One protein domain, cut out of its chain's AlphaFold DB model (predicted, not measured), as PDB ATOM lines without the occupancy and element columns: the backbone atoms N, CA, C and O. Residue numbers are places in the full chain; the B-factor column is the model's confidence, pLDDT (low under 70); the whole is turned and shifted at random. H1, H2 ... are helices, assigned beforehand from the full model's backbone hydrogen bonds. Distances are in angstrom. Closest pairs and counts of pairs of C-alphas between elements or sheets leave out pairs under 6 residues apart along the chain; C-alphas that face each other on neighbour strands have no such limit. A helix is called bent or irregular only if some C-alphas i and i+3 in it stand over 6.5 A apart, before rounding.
ATOM      1  N   MET A  29     190.096 200.874 216.685       85.00
ATOM      2  CA  MET A  29     190.225 199.472 216.313       85.00
ATOM      3  C   MET A  29     189.087 198.646 216.945       85.00
ATOM      4  O   MET A  29     188.830 198.778 218.144       85.00
ATOM      5  N   PRO A  30     188.382 197.790 216.186       87.06
ATOM      6  CA  PRO A  30     187.357 196.919 216.755       87.06
ATOM      7  C   PRO A  30     187.968 195.842 217.667       87.06
ATOM      8  O   PRO A  30     189.119 195.446 217.509       87.06
ATOM      9  N   SER A  31     187.192 195.341 218.632       86.56
ATOM     10  CA  SER A  31     187.677 194.345 219.605       86.56
ATOM     11  C   SER A  31     187.788 192.918 219.052       86.56
ATOM     12  O   SER A  31     188.532 192.116 219.606       86.56
ATOM     13  N   SER A  32     187.038 192.578 217.996       91.44
ATOM     14  CA  SER A  32     187.054 191.237 217.391       91.44
ATOM     15  C   SER A  32     188.189 191.113 216.366       91.44
ATOM     16  O   SER A  32     188.260 191.980 215.495       91.44
ATOM     17  N   PRO A  33     189.011 190.045 216.391       88.50
ATOM     18  CA  PRO A  33     190.110 189.853 215.438       88.50
ATOM     19  C   PRO A  33     189.678 189.908 213.965       88.50
ATOM     20  O   PRO A  33     190.307 190.586 213.160       88.50
ATOM     21  N   ASP A  34     188.558 189.273 213.618       89.62
ATOM     22  CA  ASP A  34     188.029 189.282 212.246       89.62
ATOM     23  C   ASP A  34     187.647 190.704 211.793       89.62
ATOM     24  O   ASP A  34     188.042 191.179 210.726       89.62
ATOM     25  N   ALA A  35     186.992 191.454 212.686       93.00
ATOM     26  CA  ALA A  35     186.643 192.847 212.432       93.00
ATOM     27  C   ALA A  35     187.886 193.746 212.319       93.00
ATOM     28  O   ALA A  35     187.844 194.751 211.609       93.00
ATOM     29  N   GLN A  36     188.992 193.409 212.993       92.81
ATOM     30  CA  GLN A  36     190.255 194.144 212.869       92.81
ATOM     31  C   GLN A  36     190.836 193.988 211.467       92.81
ATOM     32  O   GLN A  36     191.184 194.993 210.846       92.81
ATOM     33  N   CYS A  37     190.877 192.765 210.936       94.62
ATOM     34  CA  CYS A  37     191.387 192.523 209.590       94.62
ATOM     35  C   CYS A  37     190.513 193.170 208.519       94.62
ATOM     36  O   CYS A  37     191.040 193.823 207.614       94.62
ATOM     37  N   GLN A  38     189.186 193.104 208.668       93.94
ATOM     38  CA  GLN A  38     188.282 193.841 207.788       93.94
ATOM     39  C   GLN A  38     188.560 195.352 207.844       93.94
ATOM     40  O   GLN A  38     188.739 195.994 206.809       93.94
ATOM     41  N   TYR A  39     188.659 195.920 209.046       92.88
ATOM     42  CA  TYR A  39     188.907 197.347 209.238       92.88
ATOM     43  C   TYR A  39     190.231 197.810 208.612       92.88
ATOM     44  O   TYR A  39     190.283 198.829 207.914       92.88
ATOM     45  N   VAL A  40     191.308 197.050 208.829       93.38
ATOM     46  CA  VAL A  40     192.633 197.303 208.246       93.38
ATOM     47  C   VAL A  40     192.584 197.216 206.719       93.38
ATOM     48  O   VAL A  40     193.136 198.092 206.039       93.38
ATOM     49  N   ALA A  41     191.885 196.223 206.165       95.06
ATOM     50  CA  ALA A  41     191.726 196.067 204.723       95.06
ATOM     51  C   ALA A  41     190.946 197.230 204.095       95.06
ATOM     52  O   ALA A  41     191.383 197.793 203.088       95.06
ATOM     53  N   GLU A  42     189.833 197.646 204.703       93.81
ATOM     54  CA  GLU A  42     189.013 198.760 204.215       93.81
ATOM     55  C   GLU A  42     189.764 200.094 204.275       93.81
ATOM     56  O   GLU A  42     189.720 200.890 203.326       93.81
ATOM     57  N   ARG A  43     190.520 200.330 205.354       92.25
ATOM     58  CA  ARG A  43     191.386 201.509 205.475       92.25
ATOM     59  C   ARG A  43     192.440 201.530 204.371       92.25
ATOM     60  O   ARG A  43     192.600 202.545 203.693       92.25
ATOM     61  N   THR A  44     193.143 200.416 204.181       94.31
ATOM     62  CA  THR A  44     194.213 200.298 203.183       94.31
ATOM     63  C   THR A  44     193.655 200.465 201.770       94.31
ATOM     64  O   THR A  44     194.170 201.275 200.999       94.31
ATOM     65  N   SER A  45     192.532 199.808 201.456       95.62
ATOM     66  CA  SER A  45     191.822 199.964 200.179       95.62
ATOM     67  C   SER A  45     191.420 201.419 199.927       95.62
ATOM     68  O   SER A  45     191.632 201.947 198.836       95.62
ATOM     69  N   THR A  46     190.917 202.114 200.952       94.62
ATOM     70  CA  THR A  46     190.529 203.527 200.851       94.62
ATOM     71  C   THR A  46     191.714 204.423 200.509       94.62
ATOM     72  O   THR A  46     191.597 205.260 199.609       94.62
ATOM     73  N   LYS A  47     192.859 204.251 201.181       92.94
ATOM     74  CA  LYS A  47     194.060 205.041 200.874       92.94
ATOM     75  C   LYS A  47     194.557 204.797 199.466       92.94
ATOM     76  O   LYS A  47     194.804 205.759 198.748       92.94
ATOM     77  N   LEU A  48     194.641 203.533 199.061       95.62
ATOM     78  CA  LEU A  48     195.100 203.152 197.729       95.62
ATOM     79  C   LEU A  48     194.164 203.694 196.641       95.62
ATOM     80  O   LEU A  48     194.616 204.302 195.674       95.62
ATOM     81  N   ARG A  49     192.845 203.591 196.845       96.38
ATOM     82  CA  ARG A  49     191.835 204.160 195.939       96.38
ATOM     83  C   ARG A  49     191.972 205.674 195.781       96.38
ATOM     84  O   ARG A  49     191.718 206.197 194.699       96.38
ATOM     85  N   ARG A  50     192.298 206.385 196.859       94.88
ATOM     86  CA  ARG A  50     192.338 207.855 196.908       94.88
ATOM     87  C   ARG A  50     193.747 208.438 196.786       94.88
ATOM     88  O   ARG A  50     193.877 209.654 196.867       94.88
ATOM     89  N   GLN A  51     194.762 207.596 196.594       92.88
ATOM     90  CA  GLN A  51     196.177 207.980 196.549       92.88
ATOM     91  C   GLN A  51     196.614 208.791 197.785       92.88
ATOM     92  O   GLN A  51     197.372 209.753 197.685       92.88
ATOM     93  N   LEU A  52     196.108 208.419 198.963       92.56
ATOM     94  CA  LEU A  52     196.484 209.064 200.220       92.56
ATOM     95  C   LEU A  52     197.794 208.475 200.745       92.56
ATOM     96  O   LEU A  52     197.978 207.257 200.756       92.56
ATOM     97  N   THR A  53     198.681 209.340 201.226       89.75
ATOM     98  CA  THR A  53     199.920 208.939 201.899       89.75
ATOM     99  C   THR A  53     199.621 208.421 203.299       89.75
ATOM    100  O   THR A  53     198.808 209.017 204.004       89.75
ATOM    101  N   SER A  54     200.304 207.347 203.706       88.50
ATOM    102  CA  SER A  54     200.364 206.969 205.123       88.50
ATOM    103  C   SER A  54     201.573 207.632 205.757       88.50
ATOM    104  O   SER A  54     202.641 207.627 205.146       88.50
ATOM    105  N   ASP A  55     201.414 208.196 206.946       87.62
ATOM    106  CA  ASP A  55     202.573 208.560 207.758       87.62
ATOM    107  C   ASP A  55     203.248 207.304 208.331       87.62
ATOM    108  O   ASP A  55     202.681 206.207 208.309       87.62
ATOM    109  N   ASP A  56     204.470 207.459 208.840       88.88
ATOM    110  CA  ASP A  56     205.275 206.328 209.310       88.88
ATOM    111  C   ASP A  56     204.591 205.563 210.446       88.88
ATOM    112  O   ASP A  56     204.554 204.336 210.436       88.88
ATOM    113  N   ARG A  57     203.983 206.266 211.408       86.06
ATOM    114  CA  ARG A  57     203.301 205.627 212.543       86.06
ATOM    115  C   ARG A  57     202.119 204.795 212.060       86.06
ATOM    116  O   ARG A  57     201.895 203.685 212.538       86.06
ATOM    117  N   GLU A  58     201.363 205.334 211.118       86.75
ATOM    118  CA  GLU A  58     200.246 204.636 210.508       86.75
ATOM    119  C   GLU A  58     200.693 203.415 209.692       86.75
ATOM    120  O   GLU A  58     200.037 202.374 209.745       86.75
ATOM    121  N   LEU A  59     201.804 203.522 208.962       91.06
ATOM    122  CA  LEU A  59     202.364 202.415 208.196       91.06
ATOM    123  C   LEU A  59     202.841 201.282 209.110       91.06
ATOM    124  O   LEU A  59     202.494 200.130 208.867       91.06
ATOM    125  N   GLU A  60     203.579 201.600 210.172       90.62
ATOM    126  CA  GLU A  60     204.038 200.602 211.141       90.62
ATOM    127  C   GLU A  60     202.855 199.918 211.835       90.62
ATOM    128  O   GLU A  60     202.831 198.695 211.958       90.62
ATOM    129  N   ALA A  61     201.815 200.677 212.196       87.56
ATOM    130  CA  ALA A  61     200.593 200.099 212.743       87.56
ATOM    131  C   ALA A  61     199.917 199.135 211.754       87.56
ATOM    132  O   ALA A  61     199.467 198.073 212.165       87.56
ATOM    133  N   LEU A  62     199.856 199.468 210.460       90.19
ATOM    134  CA  LEU A  62     199.282 198.580 209.443       90.19
ATOM    135  C   LEU A  62     200.118 197.314 209.230       90.19
ATOM    136  O   LEU A  62     199.541 196.236 209.087       90.19
ATOM    137  N   LYS A  63     201.451 197.427 209.259       91.00
ATOM    138  CA  LYS A  63     202.360 196.279 209.137       91.00
ATOM    139  C   LYS A  63     202.184 195.272 210.265       91.00
ATOM    140  O   LYS A  63     202.139 194.086 209.983       91.00
ATOM    141  N   VAL A  64     201.981 195.714 211.510       93.12
ATOM    142  CA  VAL A  64     201.735 194.797 212.644       93.12
ATOM    143  C   VAL A  64     200.566 193.842 212.372       93.12
ATOM    144  O   VAL A  64     200.623 192.679 212.761       93.12
ATOM    145  N   TYR A  65     199.514 194.310 211.693       92.31
ATOM    146  CA  TYR A  65     198.388 193.456 211.307       92.31
ATOM    147  C   TYR A  65     198.697 192.623 210.061       92.31
ATOM    148  O   TYR A  65     198.363 191.442 210.036       92.31
ATOM    149  N   ALA A  66     199.330 193.222 209.050       91.69
ATOM    150  CA  ALA A  66     199.654 192.557 207.790       91.69
ATOM    151  C   ALA A  66     200.700 191.440 207.936       91.69
ATOM    152  O   ALA A  66     200.586 190.432 207.261       91.69
ATOM    153  N   ASP A  67     201.678 191.586 208.826       93.38
ATOM    154  CA  ASP A  67     202.709 190.569 209.077       93.38
ATOM    155  C   ASP A  67     202.296 189.580 210.186       93.38
ATOM    156  O   ASP A  67     203.077 188.716 210.581       93.38
ATOM    157  N   GLY A  68     201.089 189.736 210.739       92.44
ATOM    158  CA  GLY A  68     200.589 188.930 211.846       92.44
ATOM    159  C   GLY A  68     199.149 188.473 211.613       92.44
ATOM    160  O   GLY A  68     198.895 187.699 210.697       92.44
TER     161      GLY A  68
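What this domain is: This is residues 29 to 68 of the 81 residues of an uncharacterized protein of Streptomyces sp. W007 (UniProt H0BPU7). Two helices make a small open U: the long H1 is one limb, and after the turn of residues 51 to 55 the shorter H2 folds back as the other, set obliquely to H1. The two come close at few residues in the first half of H1, while residues 45 to 51, of which 45 to 50 belong to H1, stand free at the end of H1 next to the turn. The printed part has 40 residues, with two named helices, H1 then H2, and no named strand; its class is all helix, with 29 residues in named elements. The whole is compact, with a radius of gyration of the C-alphas of 10.2 A, and its outline is elongated, spanning 28 by 18 by 15 A.

Where its parts are: H1, the longest helix, holds residues 33 to 50 and measures 25.9 A from first to last C-alpha, from Pro 33 at (190.110, 189.853, 215.438) to Arg 50 at (192.338, 207.855, 196.908). H2 holds residues 56 to 66 and measures 15.0 A, ending with C-alpha 66 at (199.654, 192.557, 207.790). Neither helix is bent or irregular.

How they stand to each other: H1 and H2 only just touch, with 3 pairs of C-alphas within 8 A. H1 touches H2 with residues 37 to 40 alone. The closest C-alphas of the two helices are those of Val 40 and Leu 62, 6.9 A apart. The helices run opposite ways at a steep tilt of 49 degrees, and their centres are 11.8 A apart. In H1 every O i to N i+4 pair is within hydrogen-bond range; in H2, 6 of 7 are.

The domain as a whole: The two C-alphas farthest apart are those of Ser 32 and Gln 51, at 28.2 A. The printed part has no cut, and the link from H1 to H2, 5 residues, is tight. The mean pLDDT of the printed part is 91.5, and no printed residue is under 70.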